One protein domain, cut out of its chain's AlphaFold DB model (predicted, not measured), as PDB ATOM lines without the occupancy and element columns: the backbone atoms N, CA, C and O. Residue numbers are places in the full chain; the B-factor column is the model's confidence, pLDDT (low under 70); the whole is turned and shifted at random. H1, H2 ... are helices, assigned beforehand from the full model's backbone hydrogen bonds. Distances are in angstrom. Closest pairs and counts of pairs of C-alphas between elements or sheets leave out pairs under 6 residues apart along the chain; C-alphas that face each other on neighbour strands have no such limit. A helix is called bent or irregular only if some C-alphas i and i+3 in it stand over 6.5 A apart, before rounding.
ATOM      1  N   ARG A 529      32.513  46.186 -32.624       52.69
ATOM      2  CA  ARG A 529      31.051  45.959 -32.762       52.69
ATOM      3  C   ARG A 529      30.568  44.549 -32.336       52.69
ATOM      4  O   ARG A 529      30.089  43.767 -33.154       52.69
ATOM      5  N   GLN A 530      30.668  44.222 -31.049       51.22
ATOM      6  CA  GLN A 530      30.257  42.931 -30.471       51.22
ATOM      7  C   GLN A 530      28.727  42.730 -30.455       51.22
ATOM      8  O   GLN A 530      28.250  41.628 -30.722       51.22
ATOM      9  N   GLU A 531      27.960  43.794 -30.192       54.69
ATOM     10  CA  GLU A 531      26.495  43.774 -30.025       54.69
ATOM     11  C   GLU A 531      25.756  43.190 -31.240       54.69
ATOM     12  O   GLU A 531      24.876  42.343 -31.093       54.69
ATOM     13  N   TYR A 532      26.173  43.566 -32.454       53.56
ATOM     14  CA  TYR A 532      25.608  43.054 -33.706       53.56
ATOM     15  C   TYR A 532      25.745  41.528 -33.825       53.56
ATOM     16  O   TYR A 532      24.788  40.831 -34.163       53.56
ATOM     17  N   ARG A 533      26.922  40.989 -33.479       58.19
ATOM     18  CA  ARG A 533      27.186  39.545 -33.518       58.19
ATOM     19  C   ARG A 533      26.401  38.797 -32.439       58.19
ATOM     20  O   ARG A 533      25.860  37.735 -32.723       58.19
ATOM     21  N   ILE A 534      26.289  39.376 -31.241       63.47
ATOM     22  CA  ILE A 534      25.466  38.829 -30.153       63.47
ATOM     23  C   ILE A 534      23.996  38.730 -30.588       63.47
ATOM     24  O   ILE A 534      23.384  37.672 -30.446       63.47
ATOM     25  N   ARG A 535      23.448  39.789 -31.196       58.97
ATOM     26  CA  ARG A 535      22.061  39.816 -31.698       58.97
ATOM     27  C   ARG A 535      21.825  38.821 -32.839       58.97
ATOM     28  O   ARG A 535      20.807  38.139 -32.826       58.97
ATOM     29  N   ILE A 536      22.781  38.648 -33.756       55.38
ATOM     30  CA  ILE A 536      22.740  37.565 -34.759       55.38
ATOM     31  C   ILE A 536      22.673  36.189 -34.088       55.38
ATOM     32  O   ILE A 536      21.854  35.358 -34.479       55.38
ATOM     33  N   CYS A 537      23.494  35.934 -33.065       58.84
ATOM     34  CA  CYS A 537      23.448  34.664 -32.342       58.84
ATOM     35  C   CYS A 537      22.086  34.441 -31.662       58.84
ATOM     36  O   CYS A 537      21.561  33.333 -31.735       58.84
ATOM     37  N   MET A 538      21.490  35.475 -31.057       62.22
ATOM     38  CA  MET A 538      20.164  35.394 -30.419       62.22
ATOM     39  C   MET A 538      19.018  35.117 -31.402       62.22
ATOM     40  O   MET A 538      18.033  34.499 -31.008       62.22
ATOM     41  N   LEU A 539      19.134  35.564 -32.657       53.81
ATOM     42  CA  LEU A 539      18.131  35.325 -33.701       53.81
ATOM     43  C   LEU A 539      18.274  33.946 -34.363       53.81
ATOM     44  O   LEU A 539      17.271  33.347 -34.743       53.81
ATOM     45  N   ASN A 540      19.503  33.433 -34.486       47.16
ATOM     46  CA  ASN A 540      19.790  32.208 -35.245       47.16
ATOM     47  C   ASN A 540      19.895  30.929 -34.392       47.16
ATOM     48  O   ASN A 540      19.834  29.833 -34.946       47.16
ATOM     49  N   PHE A 541      20.049  31.029 -33.068       59.31
ATOM     50  CA  PHE A 541      20.219  29.874 -32.174       59.31
ATOM     51  C   PHE A 541      19.222  29.896 -31.010       59.31
ATOM     52  O   PHE A 541      18.708  30.944 -30.620       59.31
ATOM     53  N   ARG A 542      18.966  28.729 -30.395       64.94
ATOM     54  CA  ARG A 542      18.172  28.648 -29.152       64.94
ATOM     55  C   ARG A 542      18.809  29.537 -28.080       64.94
ATOM     56  O   ARG A 542      20.021  29.523 -27.944       64.94
ATOM     57  N   PHE A 543      18.022  30.241 -27.266       72.00
ATOM     58  CA  PHE A 543      18.522  31.311 -26.381       72.00
ATOM     59  C   PHE A 543      19.752  30.939 -25.516       72.00
ATOM     60  O   PHE A 543      20.734  31.676 -25.466       72.00
ATOM     61  N   VAL A 544      19.743  29.753 -24.895       76.25
ATOM     62  CA  VAL A 544      20.866  29.223 -24.090       76.25
ATOM     63  C   VAL A 544      22.090  28.870 -24.951       76.25
ATOM     64  O   VAL A 544      23.232  29.042 -24.535       76.25
ATOM     65  N   GLU A 545      21.865  28.399 -26.176       75.00
ATOM     66  CA  GLU A 545      22.913  28.061 -27.140       75.00
ATOM     67  C   GLU A 545      23.520  29.314 -27.789       75.00
ATOM     68  O   GLU A 545      24.737  29.396 -27.929       75.00
ATOM     69  N   ALA A 546      22.699  30.325 -28.088       72.38
ATOM     70  CA  ALA A 546      23.137  31.655 -28.495       72.38
ATOM     71  C   ALA A 546      24.077  32.271 -27.448       72.38
ATOM     72  O   ALA A 546      25.150  32.769 -27.796       72.38
ATOM     73  N   PHE A 547      23.710  32.172 -26.165       83.38
ATOM     74  CA  PHE A 547      24.557  32.595 -25.053       83.38
ATOM     75  C   PHE A 547      25.882  31.818 -25.029       83.38
ATOM     76  O   PHE A 547      26.947  32.436 -25.056       83.38
ATOM     77  N   ARG A 548      25.840  30.478 -25.095       82.19
ATOM     78  CA  ARG A 548      27.036  29.614 -25.160       82.19
ATOM     79  C   ARG A 548      27.972  29.967 -26.324       82.19
ATOM     80  O   ARG A 548      29.187  30.015 -26.145       82.19
ATOM     81  N   LEU A 549      27.432  30.258 -27.505       76.56
ATOM     82  CA  LEU A 549      28.224  30.672 -28.669       76.56
ATOM     83  C   LEU A 549      28.876  32.048 -28.471       76.56
ATOM     84  O   LEU A 549      30.033  32.236 -28.850       76.56
ATOM     85  N   CYS A 550      28.186  32.984 -27.819       77.06
ATOM     86  CA  CYS A 550      28.759  34.283 -27.469       77.06
ATOM     87  C   CYS A 550      29.864  34.159 -26.399       77.06
ATOM     88  O   CYS A 550      30.907  34.815 -26.520       77.06
ATOM     89  N   LEU A 551      29.690  33.269 -25.409       82.12
ATOM     90  CA  LEU A 551      30.670  32.993 -24.348       82.12
ATOM     91  C   LEU A 551      32.044  32.586 -24.900       82.12
ATOM     92  O   LEU A 551      33.054  33.076 -24.407       82.12
ATOM     93  N   HIS A 552      32.126  31.789 -25.975       76.50
ATOM     94  CA  HIS A 552      33.419  31.391 -26.569       76.50
ATOM     95  C   HIS A 552      34.336  32.566 -26.946       76.50
ATOM     96  O   HIS A 552      35.559  32.406 -26.992       76.50
ATOM     97  N   SER A 553      33.755  33.740 -27.197       69.56
ATOM     98  CA  SER A 553      34.476  34.963 -27.552       69.56
ATOM     99  C   SER A 553      34.709  35.937 -26.392       69.56
ATOM    100  O   SER A 553      35.273  37.011 -26.605       69.56
ATOM    101  N   CYS A 554      34.299  35.569 -25.178       79.69
ATOM    102  CA  CYS A 554      34.669  36.278 -23.962       79.69
ATOM    103  C   CYS A 554      36.053  35.802 -23.495       79.69
ATOM    104  O   CYS A 554      36.325  34.611 -23.347       79.69
ATOM    105  N   ASP A 555      36.952  36.760 -23.298       81.25
ATOM    106  CA  ASP A 555      38.345  36.577 -22.873       81.25
ATOM    107  C   ASP A 555      38.578  36.994 -21.411       81.25
ATOM    108  O   ASP A 555      39.672  36.822 -20.882       81.25
ATOM    109  N   SER A 556      37.557  37.549 -20.756       86.56
ATOM    110  CA  SER A 556      37.649  38.165 -19.435       86.56
ATOM    111  C   SER A 556      36.323  38.067 -18.681       86.56
ATOM    112  O   SER A 556      35.264  38.358 -19.241       86.56
ATOM    113  N   ALA A 557      36.392  37.731 -17.388       85.38
ATOM    114  CA  ALA A 557      35.245  37.587 -16.485       85.38
ATOM    115  C   ALA A 557      34.256  38.765 -16.566       85.38
ATOM    116  O   ALA A 557      33.052  38.564 -16.717       85.38
ATOM    117  N   GLN A 558      34.762  40.001 -16.589       83.81
ATOM    118  CA  GLN A 558      33.954  41.219 -16.706       83.81
ATOM    119  C   GLN A 558      33.153  41.313 -18.016       83.81
ATOM    120  O   GLN A 558      32.026  41.810 -18.008       83.81
ATOM    121  N   ARG A 559      33.699  40.846 -19.152       81.25
ATOM    122  CA  ARG A 559      32.949  40.784 -20.420       81.25
ATOM    123  C   ARG A 559      31.917  39.663 -20.385       81.25
ATOM    124  O   ARG A 559      30.789  39.880 -20.818       81.25
ATOM    125  N   THR A 560      32.273  38.517 -19.810       86.94
ATOM    126  CA  THR A 560      31.372  37.375 -19.612       86.94
ATOM    127  C   THR A 560      30.158  37.747 -18.752       86.94
ATOM    128  O   THR A 560      29.030  37.421 -19.111       86.94
ATOM    129  N   LEU A 561      30.364  38.487 -17.657       87.81
ATOM    130  CA  LEU A 561      29.288  38.943 -16.769       87.81
ATOM    131  C   LEU A 561      28.410  40.015 -17.425       87.81
ATOM    132  O   LEU A 561      27.191  39.933 -17.320       87.81
ATOM    133  N   LYS A 562      28.989  40.961 -18.179       82.44
ATOM    134  CA  LYS A 562      28.205  41.926 -18.978       82.44
ATOM    135  C   LYS A 562      27.377  41.249 -20.072       82.44
ATOM    136  O   LYS A 562      26.247  41.653 -20.322       82.44
ATOM    137  N   LEU A 563      27.916  40.207 -20.707       82.56
ATOM    138  CA  LEU A 563      27.173  39.385 -21.660       82.56
ATOM    139  C   LEU A 563      26.025  38.636 -20.963       82.56
ATOM    140  O   LEU A 563      24.916  38.606 -21.485       82.56
ATOM    141  N   PHE A 564      26.266  38.062 -19.782       86.94
ATOM    142  CA  PHE A 564      25.220  37.408 -18.996       86.94
ATOM    143  C   PHE A 564      24.130  38.390 -18.553       86.94
ATOM    144  O   PHE A 564      22.950  38.074 -18.678       86.94
ATOM    145  N   GLU A 565      24.492  39.588 -18.092       83.62
ATOM    146  CA  GLU A 565      23.544  40.655 -17.750       83.62
ATOM    147  C   GLU A 565      22.686  41.048 -18.959       83.62
ATOM    148  O   GLU A 565      21.463  41.099 -18.853       83.62
ATOM    149  N   TYR A 566      23.305  41.213 -20.131       76.38
ATOM    150  CA  TYR A 566      22.598  41.482 -21.382       76.38
ATOM    151  C   TYR A 566      21.601  40.362 -21.747       76.38
ATOM    152  O   TYR A 566      20.459  40.646 -22.091       76.38
ATOM    153  N   PHE A 567      21.978  39.085 -21.601       76.25
ATOM    154  CA  PHE A 567      21.074  37.951 -21.858       76.25
ATOM    155  C   PHE A 567      20.003  37.727 -20.775       76.25
ATOM    156  O   PHE A 567      18.986  37.102 -21.067       76.25
ATOM    157  N   SER A 568      20.221  38.173 -19.535       76.81
ATOM    158  CA  SER A 568      19.318  37.901 -18.401       76.81
ATOM    159  C   SER A 568      18.400  39.067 -18.034       76.81
ATOM    160  O   SER A 568      17.313  38.814 -17.517       76.81
ATOM    161  N   LYS A 569      18.794  40.319 -18.308       69.00
ATOM    162  CA  LYS A 569      18.043  41.525 -17.911       69.00
ATOM    163  C   LYS A 569      17.513  42.381 -19.067       69.00
ATOM    164  O   LYS A 569      16.551  43.110 -18.839       69.00
ATOM    165  N   ASP A 570      18.073  42.313 -20.281       56.59
ATOM    166  CA  ASP A 570      17.555  43.090 -21.423       56.59
ATOM    167  C   ASP A 570      16.370  42.370 -22.095       56.59
ATOM    168  O   ASP A 570      16.511  41.569 -23.021       56.59
ATOM    169  N   THR A 571      15.170  42.643 -21.586       51.03
ATOM    170  CA  THR A 571      13.912  42.020 -22.025       51.03
ATOM    171  C   THR A 571      13.323  42.627 -23.304       51.03
ATOM    172  O   THR A 571      12.281  42.163 -23.767       51.03
ATOM    173  N   GLY A 572      13.955  43.653 -23.891       45.72
ATOM    174  CA  GLY A 572      13.340  44.480 -24.937       45.72
ATOM    175  C   GLY A 572      13.182  43.829 -26.316       45.72
ATOM    176  O   GLY A 572      12.400  44.328 -27.124       45.72
ATOM    177  N   TYR A 573      13.918  42.747 -26.606       49.06
ATOM    178  CA  TYR A 573      14.103  42.271 -27.991       49.06
ATOM    179  C   TYR A 573      13.895  40.766 -28.204       49.06
ATOM    180  O   TYR A 573      13.581  40.356 -29.320       49.06
ATOM    181  N   VAL A 574      14.025  39.936 -27.162       45.38
ATOM    182  CA  VAL A 574      13.701  38.498 -27.203       45.38
ATOM    183  C   VAL A 574      13.137  38.085 -25.836       45.38
ATOM    184  O   VAL A 574      13.801  38.327 -24.827       45.38
ATOM    185  N   PRO A 575      11.949  37.454 -25.753       47.97
ATOM    186  CA  PRO A 575      11.368  37.064 -24.471       47.97
ATOM    187  C   PRO A 575      12.117  35.872 -23.852       47.97
ATOM    188  O   PRO A 575      11.851  34.711 -24.174       47.97
ATOM    189  N   LEU A 576      13.029  36.152 -22.917       58.56
ATOM    190  CA  LEU A 576      13.591  35.135 -22.028       58.56
ATOM    191  C   LEU A 576      12.469  34.546 -21.161       58.56
ATOM    192  O   LEU A 576      11.859  35.239 -20.344       58.56
ATOM    193  N   ARG A 577      12.224  33.239 -21.281       63.28
ATOM    194  CA  ARG A 577      11.405  32.520 -20.299       63.28
ATOM    195  C   ARG A 577      12.197  32.424 -19.001       63.28
ATOM    196  O   ARG A 577      13.326  31.944 -19.015       63.28
ATOM    197  N   ARG A 578      11.595  32.813 -17.872       68.88
ATOM    198  CA  ARG A 578      12.253  32.774 -16.548       68.88
ATOM    199  C   ARG A 578      12.836  31.389 -16.224       68.88
ATOM    200  O   ARG A 578      13.942  31.300 -15.709       68.88
ATOM    201  N   SER A 579      12.157  30.325 -16.666       67.19
ATOM    202  CA  SER A 579      12.600  28.925 -16.593       67.19
ATOM    203  C   SER A 579      13.960  28.635 -17.233       67.19
ATOM    204  O   SER A 579      14.607  27.658 -16.854       67.19
ATOM    205  N   ASP A 580      14.384  29.431 -18.212       74.56
ATOM    206  CA  ASP A 580      15.594  29.185 -18.993       74.56
ATOM    207  C   ASP A 580      16.828  29.833 -18.325       74.56
ATOM    208  O   ASP A 580      17.962  29.473 -18.644       74.56
ATOM    209  N   LEU A 581      16.622  30.703 -17.324       82.19
ATOM    210  CA  LEU A 581      17.674  31.447 -16.624       82.19
ATOM    211  C   LEU A 581      18.654  30.543 -15.851       82.19
ATOM    212  O   LEU A 581      19.860  30.773 -15.935       82.19
ATOM    213  N   LYS A 582      18.200  29.460 -15.198       82.31
ATOM    214  CA  LYS A 582      19.103  28.436 -14.619       82.31
ATOM    215  C   LYS A 582      20.097  27.854 -15.622       82.31
ATOM    216  O   LYS A 582      21.244  27.603 -15.267       82.31
ATOM    217  N   HIS A 583      19.694  27.671 -16.878       84.19
ATOM    218  CA  HIS A 583      20.581  27.126 -17.904       84.19
ATOM    219  C   HIS A 583      21.633  28.161 -18.329       84.19
ATOM    220  O   HIS A 583      22.774  27.790 -18.596       84.19
ATOM    221  N   LEU A 584      21.293  29.456 -18.323       86.00
ATOM    222  CA  LEU A 584      22.262  30.541 -18.525       86.00
ATOM    223  C   LEU A 584      23.257  30.619 -17.357       86.00
ATOM    224  O   LEU A 584      24.457  30.711 -17.598       86.00
ATOM    225  N   ILE A 585      22.784  30.528 -16.108       88.56
ATOM    226  CA  ILE A 585      23.636  30.504 -14.903       88.56
ATOM    227  C   ILE A 585      24.601  29.311 -14.960       88.56
ATOM    228  O   ILE A 585      25.800  29.467 -14.749       88.56
ATOM    229  N   TYR A 586      24.099  28.129 -15.314       88.69
ATOM    230  CA  TYR A 586      24.907  26.925 -15.498       88.69
ATOM    231  C   TYR A 586      26.000  27.105 -16.569       88.69
ATOM    232  O   TYR A 586      27.170  26.841 -16.300       88.69
ATOM    233  N   GLN A 587      25.652  27.619 -17.758       87.25
ATOM    234  CA  GLN A 587      26.623  27.874 -18.834       87.25
ATOM    235  C   GLN A 587      27.645  28.968 -18.469       87.25
ATOM    236  O   GLN A 587      28.816  28.851 -18.830       87.25
ATOM    237  N   LEU A 588      27.236  29.998 -17.718       91.81
ATOM    238  CA  LEU A 588      28.138  31.019 -17.174       91.81
ATOM    239  C   LEU A 588      29.182  30.384 -16.241       91.81
ATOM    240  O   LEU A 588      30.379  30.605 -16.423       91.81
ATOM    241  N   CYS A 589      28.734  29.583 -15.271       89.75
ATOM    242  CA  CYS A 589      29.612  28.923 -14.306       89.75
ATOM    243  C   CYS A 589      30.579  27.938 -14.979       89.75
ATOM    244  O   CYS A 589      31.773  27.973 -14.683       89.75
ATOM    245  N   LEU A 590      30.107  27.118 -15.927       89.06
ATOM    246  CA  LEU A 590      30.988  26.241 -16.708       89.06
ATOM    247  C   LEU A 590      32.059  27.034 -17.461       89.06
ATOM    248  O   LEU A 590      33.234  26.688 -17.389       89.06
ATOM    249  N   HIS A 591      31.690  28.127 -18.129       89.69
ATOM    250  CA  HIS A 591      32.656  28.935 -18.870       89.69
ATOM    251  C   HIS A 591      33.697  29.609 -17.957       89.69
ATOM    252  O   HIS A 591      34.871  29.706 -18.323       89.69
ATOM    253  N   PHE A 592      33.301  30.034 -16.751       92.62
ATOM    254  CA  PHE A 592      34.238  30.512 -15.728       92.62
ATOM    255  C   PHE A 592      35.242  29.424 -15.318       92.62
ATOM    256  O   PHE A 592      36.438  29.710 -15.236       92.62
ATOM    257  N   LEU A 593      34.787  28.181 -15.130       89.81
ATOM    258  CA  LEU A 593      35.646  27.033 -14.813       89.81
ATOM    259  C   LEU A 593      36.586  26.670 -15.975       89.81
ATOM    260  O   LEU A 593      37.794  26.543 -15.766       89.81
ATOM    261  N   GLU A 594      36.065  26.575 -17.202       88.88
ATOM    262  CA  GLU A 594      36.840  26.300 -18.424       88.88
ATOM    263  C   GLU A 594      37.963  27.324 -18.642       88.88
ATOM    264  O   GLU A 594      39.092  26.960 -18.983       88.88
ATOM    265  N   ARG A 595      37.666  28.614 -18.436       89.38
ATOM    266  CA  ARG A 595      38.627  29.716 -18.604       89.38
ATOM    267  C   ARG A 595      39.444  30.034 -17.351       89.38
ATOM    268  O   ARG A 595      40.331  30.882 -17.428       89.38
ATOM    269  N   LYS A 596      39.195  29.345 -16.230       89.50
ATOM    270  CA  LYS A 596      39.833  29.575 -14.918       89.50
ATOM    271  C   LYS A 596      39.715  31.030 -14.438       89.50
ATOM    272  O   LYS A 596      40.670  31.602 -13.914       89.50
ATOM    273  N   PHE A 597      38.548  31.633 -14.647       92.56
ATOM    274  CA  PHE A 597      38.224  32.962 -14.133       92.56
ATOM    275  C   PHE A 597      37.950  32.924 -12.621       92.56
ATOM    276  O   PHE A 597      37.564  31.890 -12.076       92.56
ATOM    277  N   ASP A 598      38.139  34.055 -11.933       89.88
ATOM    278  CA  ASP A 598      37.879  34.150 -10.494       89.88
ATOM    279  C   ASP A 598      36.371  34.080 -10.201       89.88
ATOM    280  O   ASP A 598      35.602  34.986 -10.539       89.88
ATOM    281  N   MET A 599      35.950  33.008  -9.526       89.94
ATOM    282  CA  MET A 599      34.564  32.810  -9.093       89.94
ATOM    283  C   MET A 599      34.081  33.908  -8.135       89.94
ATOM    284  O   MET A 599      32.877  34.161  -8.065       89.94
ATOM    285  N   LEU A 600      34.987  34.626  -7.459       90.62
ATOM    286  CA  LEU A 600      34.639  35.751  -6.591       90.62
ATOM    287  C   LEU A 600      34.034  36.941  -7.368       90.62
ATOM    288  O   LEU A 600      33.258  37.712  -6.799       90.62
ATOM    289  N   GLU A 601      34.341  37.104  -8.663       89.69
ATOM    290  CA  GLU A 601      33.647  38.084  -9.519       89.69
ATOM    291  C   GLU A 601      32.197  37.658  -9.792       89.69
ATOM    292  O   GLU A 601      31.285  38.486  -9.725       89.69
ATOM    293  N   CYS A 602      31.975  36.361 -10.019       90.25
ATOM    294  CA  CYS A 602      30.652  35.774 -10.226       90.25
ATOM    295  C   CYS A 602      29.784  35.881  -8.953       90.25
ATOM    296  O   CYS A 602      28.630  36.308  -9.013       90.25
ATOM    297  N   GLU A 603      30.366  35.616  -7.775       92.50
ATOM    298  CA  GLU A 603      29.716  35.848  -6.476       92.50
ATOM    299  C   GLU A 603      29.287  37.303  -6.286       92.50
ATOM    300  O   GLU A 603      28.145  37.566  -5.914       92.50
ATOM    301  N   ARG A 604      30.187  38.261  -6.544       91.38
ATOM    302  CA  ARG A 604      29.885  39.696  -6.403       91.38
ATOM    303  C   ARG A 604      28.762  40.137  -7.336       91.38
ATOM    304  O   ARG A 604      27.926  40.932  -6.915       91.38
ATOM    305  N   PHE A 605      28.730  39.615  -8.563       92.00
ATOM    306  CA  PHE A 605      27.660  39.893  -9.517       92.00
ATOM    307  C   PHE A 605      26.304  39.396  -9.000       92.00
ATOM    308  O   PHE A 605      25.368  40.188  -8.886       92.00
ATOM    309  N   PHE A 606      26.201  38.122  -8.604       91.88
ATOM    310  CA  PHE A 606      24.945  37.575  -8.080       91.88
ATOM    311  C   PHE A 606      24.524  38.210  -6.750       91.88
ATOM    312  O   PHE A 606      23.337  38.442  -6.542       91.88
ATOM    313  N   MET A 607      25.467  38.573  -5.876       88.75
ATOM    314  CA  MET A 607      25.178  39.323  -4.646       88.75
ATOM    315  C   MET A 607      24.604  40.727  -4.900       88.75
ATOM    316  O   MET A 607      23.965  41.274  -4.002       88.75
ATOM    317  N   GLY A 608      24.819  41.312  -6.084       86.12
ATOM    318  CA  GLY A 608      24.275  42.623  -6.450       86.12
ATOM    319  C   GLY A 608      22.760  42.632  -6.685       86.12
ATOM    320  O   GLY A 608      22.139  43.680  -6.543       86.12
ATOM    321  N   ASP A 609      22.168  41.480  -7.016       84.81
ATOM    322  CA  ASP A 609      20.728  41.323  -7.269       84.81
ATOM    323  C   ASP A 609      20.267  39.904  -6.885       84.81
ATOM    324  O   ASP A 609      19.712  39.146  -7.685       84.81
ATOM    325  N   LEU A 610      20.605  39.497  -5.657       86.06
ATOM    326  CA  LEU A 610      20.475  38.104  -5.223       86.06
ATOM    327  C   LEU A 610      19.025  37.618  -5.272       86.06
ATOM    328  O   LEU A 610      18.784  36.489  -5.687       86.06
ATOM    329  N   ASP A 611      18.070  38.469  -4.896       81.69
ATOM    330  CA  ASP A 611      16.649  38.120  -4.836       81.69
ATOM    331  C   ASP A 611      16.055  37.854  -6.243       81.69
ATOM    332  O   ASP A 611      15.156  37.023  -6.379       81.69
ATOM    333  N   TYR A 612      16.603  38.454  -7.313       82.81
ATOM    334  CA  TYR A 612      16.210  38.151  -8.699       82.81
ATOM    335  C   TYR A 612      16.658  36.747  -9.148       82.81
ATOM    336  O   TYR A 612      15.881  36.017  -9.774       82.81
ATOM    337  N   TYR A 613      17.892  36.355  -8.808       86.81
ATOM    338  CA  TYR A 613      18.499  35.079  -9.222       86.81
ATOM    339  C   TYR A 613      18.296  33.920  -8.225       86.81
ATOM    340  O   TYR A 613      18.602  32.775  -8.562       86.81
ATOM    341  N   LEU A 614      17.779  34.194  -7.021       83.44
ATOM    342  CA  LEU A 614      17.748  33.301  -5.852       83.44
ATOM    343  C   LEU A 614      17.289  31.867  -6.164       83.44
ATOM    344  O   LEU A 614      17.999  30.908  -5.860       83.44
ATOM    345  N   LEU A 615      16.117  31.723  -6.790       79.44
ATOM    346  CA  LEU A 615      15.496  30.422  -7.061       79.44
ATOM    347  C   LEU A 615      16.236  29.625  -8.151       79.44
ATOM    348  O   LEU A 615      16.362  28.406  -8.057       79.44
ATOM    349  N   GLU A 616      16.764  30.303  -9.171       84.75
ATOM    350  CA  GLU A 616      17.472  29.652 -10.281       84.75
ATOM    351  C   GLU A 616      18.910  29.271  -9.877       84.75
ATOM    352  O   GLU A 616      19.386  28.202 -10.258       84.75
ATOM    353  N   LEU A 617      19.572  30.071  -9.026       84.00
ATOM    354  CA  LEU A 617      20.831  29.696  -8.358       84.00
ATOM    355  C   LEU A 617      20.640  28.462  -7.470       84.00
ATOM    356  O   LEU A 617      21.429  27.518  -7.544       84.00
ATOM    357  N   ALA A 618      19.566  28.436  -6.674       77.69
ATOM    358  CA  ALA A 618      19.223  27.281  -5.850       77.69
ATOM    359  C   ALA A 618      19.007  26.016  -6.692       77.69
ATOM    360  O   ALA A 618      19.450  24.934  -6.308       77.69
ATOM    361  N   TYR A 619      18.376  26.156  -7.861       77.50
ATOM    362  CA  TYR A 619      18.185  25.040  -8.780       77.50
ATOM    363  C   TYR A 619      19.526  24.485  -9.287       77.50
ATOM    364  O   TYR A 619      19.759  23.279  -9.213       77.50
ATOM    365  N   VAL A 620      20.428  25.350  -9.768       79.12
ATOM    366  CA  VAL A 620      21.740  24.926 -10.297       79.12
ATOM    367  C   VAL A 620      22.611  24.276  -9.216       79.12
ATOM    368  O   VAL A 620      23.348  23.343  -9.521       79.12
ATOM    369  N   PHE A 621      22.524  24.730  -7.961       75.69
ATOM    370  CA  PHE A 621      23.368  24.230  -6.868       75.69
ATOM    371  C   PHE A 621      22.812  22.995  -6.142       75.69
ATOM    372  O   PHE A 621      23.598  22.137  -5.750       75.69
ATOM    373  N   TYR A 622      21.490  22.892  -5.949       67.69
ATOM    374  CA  TYR A 622      20.884  21.894  -5.046       67.69
ATOM    375  C   TYR A 622      19.867  20.956  -5.711       67.69
ATOM    376  O   TYR A 622      19.409  20.011  -5.067       67.69
ATOM    377  N   PHE A 623      19.452  21.190  -6.964       58.97
ATOM    378  CA  PHE A 623      18.406  20.346  -7.562       58.97
ATOM    379  C   PHE A 623      18.939  18.983  -8.031       58.97
ATOM    380  O   PHE A 623      18.244  17.972  -7.886       58.97
ATOM    381  N   ASN A 624      20.187  18.954  -8.517       54.16
ATOM    382  CA  ASN A 624      20.850  17.751  -9.031       54.16
ATOM    383  C   ASN A 624      21.909  17.165  -8.079       54.16
ATOM    384  O   ASN A 624      22.115  15.953  -8.100       54.16
ATOM    385  N   ASN A 625      22.498  17.975  -7.194       55.03
ATOM    386  CA  ASN A 625      23.405  17.516  -6.142       55.03
ATOM    387  C   ASN A 625      22.586  17.074  -4.910       55.03
ATOM    388  O   ASN A 625      22.018  17.907  -4.206       55.03
ATOM    389  N   ASN A 626      22.458  15.760  -4.693       55.03
ATOM    390  CA  ASN A 626      21.693  15.156  -3.584       55.03
ATOM    391  C   ASN A 626      22.601  14.339  -2.642       55.03
ATOM    392  O   ASN A 626      22.161  13.341  -2.057       55.03
ATOM    393  N   ASN A 627      23.875  14.719  -2.535       50.12
ATOM    394  CA  ASN A 627      24.903  13.931  -1.859       50.12
ATOM    395  C   ASN A 627      24.815  14.012  -0.321       50.12
ATOM    396  O   ASN A 627      25.230  13.068   0.354       50.12
ATOM    397  N   SER A 628      24.237  15.077   0.249       57.81
ATOM    398  CA  SER A 628      24.016  15.208   1.697       57.81
ATOM    399  C   SER A 628      22.543  15.184   2.122       57.81
ATOM    400  O   SER A 628      21.627  15.586   1.402       57.81
ATOM    401  N   THR A 629      22.296  14.767   3.366       56.59
ATOM    402  CA  THR A 629      20.956  14.777   3.977       56.59
ATOM    403  C   THR A 629      20.386  16.191   4.117       56.59
ATOM    404  O   THR A 629      19.169  16.354   4.171       56.59
ATOM    405  N   LEU A 630      21.236  17.222   4.180       59.53
ATOM    406  CA  LEU A 630      20.796  18.618   4.215       59.53
ATOM    407  C   LEU A 630      20.316  19.074   2.830       59.53
ATOM    408  O   LEU A 630      19.247  19.677   2.741       59.53
ATOM    409  N   GLU A 631      21.049  18.728   1.765       59.06
ATOM    410  CA  GLU A 631      20.615  18.952   0.378       59.06
ATOM    411  C   GLU A 631      19.284  18.258   0.098       59.06
ATOM    412  O   GLU A 631      18.380  18.897  -0.419       59.06
ATOM    413  N   GLN A 632      19.112  16.996   0.504       61.34
ATOM    414  CA  GLN A 632      17.863  16.254   0.283       61.34
ATOM    415  C   GLN A 632      16.657  16.907   0.983       61.34
ATOM    416  O   GLN A 632      15.594  17.050   0.375       61.34
ATOM    417  N   ASN A 633      16.819  17.369   2.230       64.00
ATOM    418  CA  ASN A 633      15.761  18.084   2.956       64.00
ATOM    419  C   ASN A 633      15.449  19.459   2.332       64.00
ATOM    420  O   ASN A 633      14.279  19.827   2.208       64.00
ATOM    421  N   LEU A 634      16.474  20.204   1.895       60.03
ATOM    422  CA  LEU A 634      16.292  21.452   1.147       60.03
ATOM    423  C   LEU A 634      15.576  21.190  -0.182       60.03
ATOM    424  O   LEU A 634      14.561  21.820  -0.448       60.03
ATOM    425  N   ASN A 635      16.037  20.225  -0.975       61.62
ATOM    426  CA  ASN A 635      15.457  19.810  -2.254       61.62
ATOM    427  C   ASN A 635      13.975  19.420  -2.098       61.62
ATOM    428  O   ASN A 635      13.148  19.804  -2.925       61.62
ATOM    429  N   GLN A 636      13.607  18.746  -1.003       63.16
ATOM    430  CA  GLN A 636      12.215  18.414  -0.693       63.16
ATOM    431  C   GLN A 636      11.363  19.650  -0.336       63.16
ATOM    432  O   GLN A 636      10.273  19.793  -0.895       63.16
ATOM    433  N   LYS A 637      11.854  20.573   0.513       62.62
ATOM    434  CA  LYS A 637      11.152  21.845   0.816       62.62
ATOM    435  C   LYS A 637      11.063  22.740  -0.437       62.62
ATOM    436  O   LYS A 637      10.033  23.358  -0.684       62.62
ATOM    437  N   PHE A 638      12.086  22.739  -1.295       60.28
ATOM    438  CA  PHE A 638      12.101  23.480  -2.563       60.28
ATOM    439  C   PHE A 638      11.184  22.892  -3.628       60.28
ATOM    440  O   PHE A 638      10.523  23.653  -4.327       60.28
ATOM    441  N   LYS A 639      11.059  21.565  -3.724       58.31
ATOM    442  CA  LYS A 639      10.037  20.932  -4.570       58.31
ATOM    443  C   LYS A 639       8.622  21.305  -4.131       58.31
ATOM    444  O   LYS A 639       7.764  21.427  -4.991       58.31
ATOM    445  N   GLN A 640       8.386  21.528  -2.837       59.75
ATOM    446  CA  GLN A 640       7.096  22.018  -2.337       59.75
ATOM    447  C   GLN A 640       6.855  23.492  -2.697       59.75
ATOM    448  O   GLN A 640       5.759  23.809  -3.142       59.75
ATOM    449  N   LEU A 641       7.865  24.366  -2.598       55.78
ATOM    450  CA  LEU A 641       7.761  25.772  -3.031       55.78
ATOM    451  C   LEU A 641       7.581  25.909  -4.549       55.78
ATOM    452  O   LEU A 641       6.718  26.649  -5.007       55.78
ATOM    453  N   ILE A 642       8.345  25.151  -5.343       52.97
ATOM    454  CA  ILE A 642       8.182  25.112  -6.802       52.97
ATOM    455  C   ILE A 642       6.806  24.535  -7.148       52.97
ATOM    456  O   ILE A 642       6.105  25.130  -7.950       52.97
ATOM    457  N   ALA A 643       6.349  23.469  -6.481       50.66
ATOM    458  CA  ALA A 643       4.991  22.953  -6.664       50.66
ATOM    459  C   ALA A 643       3.886  23.906  -6.167       50.66
ATOM    460  O   ALA A 643       2.749  23.744  -6.594       50.66
ATOM    461  N   ALA A 644       4.178  24.883  -5.300       50.19
ATOM    462  CA  ALA A 644       3.240  25.930  -4.880       50.19
ATOM    463  C   ALA A 644       3.204  27.115  -5.867       50.19
ATOM    464  O   ALA A 644       2.136  27.647  -6.168       50.19
ATOM    465  N   ALA A 645       4.351  27.482  -6.443       44.22
ATOM    466  CA  ALA A 645       4.416  28.417  -7.565       44.22
ATOM    467  C   ALA A 645       3.761  27.821  -8.829       44.22
ATOM    468  O   ALA A 645       2.988  28.495  -9.514       44.22
ATOM    469  N   ASP A 646       4.010  26.536  -9.087       42.50
ATOM    470  CA  ASP A 646       3.453  25.782 -10.205       42.50
ATOM    471  C   ASP A 646       2.005  25.341  -9.953       42.50
ATOM    472  O   ASP A 646       1.292  25.146 -10.928       42.50
ATOM    473  N   GLN A 662      18.844  17.504 -18.056       55.72
ATOM    474  CA  GLN A 662      19.433  17.248 -16.752       55.72
ATOM    475  C   GLN A 662      20.828  17.887 -16.720       55.72
ATOM    476  O   GLN A 662      21.719  17.458 -17.451       55.72
ATOM    477  N   LEU A 663      21.001  18.940 -15.913       63.56
ATOM    478  CA  LEU A 663      22.299  19.591 -15.710       63.56
ATOM    479  C   LEU A 663      23.289  18.561 -15.141       63.56
ATOM    480  O   LEU A 663      22.997  17.927 -14.127       63.56
ATOM    481  N   GLN A 664      24.427  18.380 -15.802       65.81
ATOM    482  CA  GLN A 664      25.493  17.468 -15.374       65.81
ATOM    483  C   GLN A 664      26.545  18.258 -14.582       65.81
ATOM    484  O   GLN A 664      26.529  19.483 -14.604       65.81
ATOM    485  N   ASP A 665      27.420  17.582 -13.836       65.25
ATOM    486  CA  ASP A 665      28.583  18.187 -13.157       65.25
ATOM    487  C   ASP A 665      28.292  19.419 -12.261       65.25
ATOM    488  O   ASP A 665      29.176  20.232 -11.973       65.25
ATOM    489  N   THR A 666      27.058  19.544 -11.755       73.88
ATOM    490  CA  THR A 666      26.628  20.631 -10.853       73.88
ATOM    491  C   THR A 666      27.433  20.686  -9.559       73.88
ATOM    492  O   THR A 666      27.580  21.752  -8.967       73.88
ATOM    493  N   ASP A 667      27.994  19.554  -9.148       73.62
ATOM    494  CA  ASP A 667      28.786  19.388  -7.933       73.62
ATOM    495  C   ASP A 667      30.120  20.151  -8.050       73.62
ATOM    496  O   ASP A 667      30.528  20.845  -7.120       73.62
ATOM    497  N   VAL A 668      30.742  20.137  -9.238       80.81
ATOM    498  CA  VAL A 668      31.974  20.894  -9.536       80.81
ATOM    499  C   VAL A 668      31.705  22.399  -9.506       80.81
ATOM    500  O   VAL A 668      32.502  23.171  -8.970       80.81
ATOM    501  N   ILE A 669      30.552  22.821 -10.039       83.12
ATOM    502  CA  ILE A 669      30.095  24.210  -9.932       83.12
ATOM    503  C   ILE A 669      29.896  24.565  -8.456       83.12
ATOM    504  O   ILE A 669      30.470  25.547  -7.994       83.12
ATOM    505  N   PHE A 670      29.149  23.758  -7.704       83.06
ATOM    506  CA  PHE A 670      28.874  23.993  -6.288       83.06
ATOM    507  C   PHE A 670      30.156  24.146  -5.461       83.06
ATOM    508  O   PHE A 670      30.272  25.099  -4.685       83.06
ATOM    509  N   ASP A 671      31.142  23.269  -5.644       83.12
ATOM    510  CA  ASP A 671      32.404  23.310  -4.901       83.12
ATOM    511  C   ASP A 671      33.295  24.505  -5.260       83.12
ATOM    512  O   ASP A 671      34.029  24.988  -4.396       83.12
ATOM    513  N   SER A 672      33.167  25.053  -6.473       86.88
ATOM    514  CA  SER A 672      33.920  26.239  -6.907       86.88
ATOM    515  C   SER A 672      33.504  27.555  -6.229       86.88
ATOM    516  O   SER A 672      34.293  28.500  -6.189       86.88
ATOM    517  N   PHE A 673      32.294  27.623  -5.662       89.12
ATOM    518  CA  PHE A 673      31.819  28.778  -4.894       89.12
ATOM    519  C   PHE A 673      32.280  28.728  -3.430       89.12
ATOM    520  O   PHE A 673      32.413  27.660  -2.819       89.12
ATOM    521  N   THR A 674      32.467  29.894  -2.811       90.81
ATOM    522  CA  THR A 674      32.879  29.996  -1.409       90.81
ATOM    523  C   THR A 674      31.801  29.481  -0.456       90.81
ATOM    524  O   THR A 674      30.592  29.627  -0.666       90.81
ATOM    525  N   VAL A 675      32.241  28.927   0.679       85.81
ATOM    526  CA  VAL A 675      31.350  28.513   1.779       85.81
ATOM    527  C   VAL A 675      30.487  29.685   2.263       85.81
ATOM    528  O   VAL A 675      29.326  29.487   2.620       85.81
ATOM    529  N   LYS A 676      31.013  30.918   2.220       87.31
ATOM    530  CA  LYS A 676      30.284  32.130   2.609       87.31
ATOM    531  C   LYS A 676      29.105  32.407   1.671       87.31
ATOM    532  O   LYS A 676      27.996  32.592   2.166       87.31
ATOM    533  N   PHE A 677      29.320  32.402   0.354       88.81
ATOM    534  CA  PHE A 677      28.249  32.621  -0.623       88.81
ATOM    535  C   PHE A 677      27.179  31.524  -0.544       88.81
ATOM    536  O   PHE A 677      25.999  31.835  -0.391       88.81
ATOM    537  N   LYS A 678      27.594  30.249  -0.499       84.44
ATOM    538  CA  LYS A 678      26.691  29.100  -0.295       84.44
ATOM    539  C   LYS A 678      25.847  29.227   0.982       84.44
ATOM    540  O   LYS A 678      24.647  28.969   0.959       84.44
ATOM    541  N   THR A 679      26.448  29.681   2.086       83.25
ATOM    542  CA  THR A 679      25.735  29.899   3.360       83.25
ATOM    543  C   THR A 679      24.699  31.020   3.254       83.25
ATOM    544  O   THR A 679      23.573  30.847   3.718       83.25
ATOM    545  N   ILE A 680      25.047  32.146   2.620       85.75
ATOM    546  CA  ILE A 680      24.132  33.281   2.411       85.75
ATOM    547  C   ILE A 680      22.947  32.864   1.532       85.75
ATOM    548  O   ILE A 680      21.805  33.184   1.864       85.75
ATOM    549  N   LEU A 681      23.211  32.113   0.457       84.19
ATOM    550  CA  LEU A 681      22.179  31.580  -0.429       84.19
ATOM    551  C   LEU A 681      21.207  30.682   0.356       84.19
ATOM    552  O   LEU A 681      20.013  30.970   0.374       84.19
ATOM    553  N   CYS A 682      21.703  29.682   1.098       79.94
ATOM    554  CA  CYS A 682      20.875  28.838   1.973       79.94
ATOM    555  C   CYS A 682      20.050  29.643   2.993       79.94
ATOM    556  O   CYS A 682      18.870  29.357   3.187       79.94
ATOM    557  N   GLN A 683      20.639  30.649   3.647       81.44
ATOM    558  CA  GLN A 683      19.928  31.474   4.632       81.44
ATOM    559  C   GLN A 683      18.797  32.289   3.994       81.44
ATOM    560  O   GLN A 683      17.692  32.328   4.539       81.44
ATOM    561  N   ARG A 684      19.039  32.901   2.827       81.88
ATOM    562  CA  ARG A 684      18.007  33.641   2.085       81.88
ATOM    563  C   ARG A 684      16.897  32.723   1.583       81.88
ATOM    564  O   ARG A 684      15.727  33.031   1.797       81.88
ATOM    565  N   LEU A 685      17.260  31.573   1.021       77.38
ATOM    566  CA  LEU A 685      16.336  30.519   0.599       77.38
ATOM    567  C   LEU A 685      15.411  30.058   1.737       77.38
ATOM    568  O   LEU A 685      14.197  29.980   1.548       77.38
ATOM    569  N   LEU A 686      15.960  29.822   2.933       75.06
ATOM    570  CA  LEU A 686      15.166  29.477   4.116       75.06
ATOM    571  C   LEU A 686      14.240  30.630   4.537       75.06
ATOM    572  O   LEU A 686      13.049  30.396   4.725       75.06
ATOM    573  N   SER A 687      14.730  31.874   4.586       75.38
ATOM    574  CA  SER A 687      13.890  33.030   4.948       75.38
ATOM    575  C   SER A 687      12.719  33.267   3.983       75.38
ATOM    576  O   SER A 687      11.639  33.664   4.417       75.38
ATOM    577  N   TYR A 688      12.901  32.957   2.694       67.38
ATOM    578  CA  TYR A 688      11.837  33.010   1.690       67.38
ATOM    579  C   TYR A 688      10.760  31.950   1.973       67.38
ATOM    580  O   TYR A 688       9.568  32.246   1.954       67.38
ATOM    581  N   SER A 689      11.190  30.734   2.331       59.41
ATOM    582  CA  SER A 689      10.302  29.603   2.632       59.41
ATOM    583  C   SER A 689       9.462  29.758   3.904       59.41
ATOM    584  O   SER A 689       8.470  29.051   4.060       59.41
ATOM    585  N   ASP A 690       9.854  30.659   4.808       58.84
ATOM    586  CA  ASP A 690       9.142  30.904   6.064       58.84
ATOM    587  C   ASP A 690       8.207  32.136   5.975       58.84
ATOM    588  O   ASP A 690       7.327  32.292   6.819       58.84
ATOM    589  N   CYS A 691       8.332  32.978   4.935       52.28
ATOM    590  CA  CYS A 691       7.417  34.104   4.681       52.28
ATOM    591  C   CYS A 691       6.101  33.690   3.999       52.28
ATOM    592  O   CYS A 691       5.061  34.271   4.300       52.28
ATOM    593  N   GLU A 692       6.113  32.686   3.113       43.31
ATOM    594  CA  GLU A 692       4.887  32.198   2.447       43.31
ATOM    595  C   GLU A 692       3.951  31.416   3.388       43.31
ATOM    596  O   GLU A 692       2.787  31.209   3.072       43.31
ATOM    597  N   ALA A 693       4.406  31.035   4.585       40.56
ATOM    598  CA  ALA A 693       3.561  30.391   5.595       40.56
ATOM    599  C   ALA A 693       2.591  31.361   6.317       40.56
ATOM    600  O   ALA A 693       1.898  30.943   7.246       40.56
TER     601      ALA A 693
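This is residues 529 to 646 and 662 to 693 of the 695 residues of the protein "uncharacterized protein LOC108065210" of Drosophila takahashii (UniProt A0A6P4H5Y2). The longest helix, H9, lies across one side of H6, and H4 lies across the opposite side, so that H6 stands as a crosspiece between two long helices that run roughly opposite ways. Beyond H4, H2 and H3 run side by side with it in a triangle, with H1 packed on H2 at one far end of the domain; H7 lies toward the other end, and the short H8 packs on the end of H6. The printed part has 150 residues with nine named helices, H1 to H9 in chain order, and no named strand: the class is all helix. It is compact, with a radius of gyration of the C-alphas of 15.8 A and spans of 48 by 32 by 27 A.

H9, residues 675 to 693, measures 28.1 A and ends at C-alpha 693 (3.561, 30.391, 5.595). H6 is residues 610 to 622; H4, residues 578 to 595, measures 26.6 A from C-alpha 578 (12.253, 32.774, -16.548). H7, residues 629 to 646, measures 25.1 A. H3 is residues 557 to 569, H2 is 543 to 551, and H1 is 530 to 540, beginning at C-alpha 530 (30.257, 42.931, -30.471). H5 is residues 599 to 607 and H8 is 666 to 672. H6 is irregular, with C-alphas 612 and 615 7.9 A apart; H4 is only just irregular, with C-alphas 579 and 582 6.8 A apart.

Residues 681 to 685 of H9 alone touch residues 614 to 618 of H6, closest at C-alphas Leu 614 and Leu 685, 7.2 A, only just about perpendicular at 73 degrees. H6 also touches H4, closest at C-alphas Lys 582 and Glu 616, 4.8 A. H3 and H4 form a helical hairpin at a shallow tilt of 8 degrees, closest at C-alphas Ser 568 and Leu 581, 6.9 A. H2 touches H4, closest at C-alphas Val 544 and Leu 584, 5.9 A. H1 and H2 form another hairpin, closest at C-alphas Cys 537 and Ala 546, 4.9 A. H5 touches residues 557 to 561 of H3 alone, closest at C-alphas Ala 557 and Glu 601, 7.2 A. Residues 620 to 621 of H6 alone touch H8, closest at C-alphas Phe 621 and Phe 670, 5.5 A. H6 and H7 only just touch, with 3 pairs of C-alphas within 8 A, closest at Tyr 622 and Glu 631, 6.2 A. H4 and H9 are apart. Every O i to N i+4 pair is within hydrogen-bond range in H1, H2, H3, H5, H7 and H8; H4 has 12 of 14, H6 7 of 9 and H9 13 of 15.

The C-alphas farthest apart are those of Arg 529 and Ala 693, 49.7 A. Residues 647 to 661 are not printed, and C-alphas 646 and 662 are 19.3 A apart across the cut. Of the links printed whole, none is long. Mean pLDDT of the printed part is 72.9; 61 residues are under 70, among them residues 529 to 542, 569 to 579 and 622 to 646.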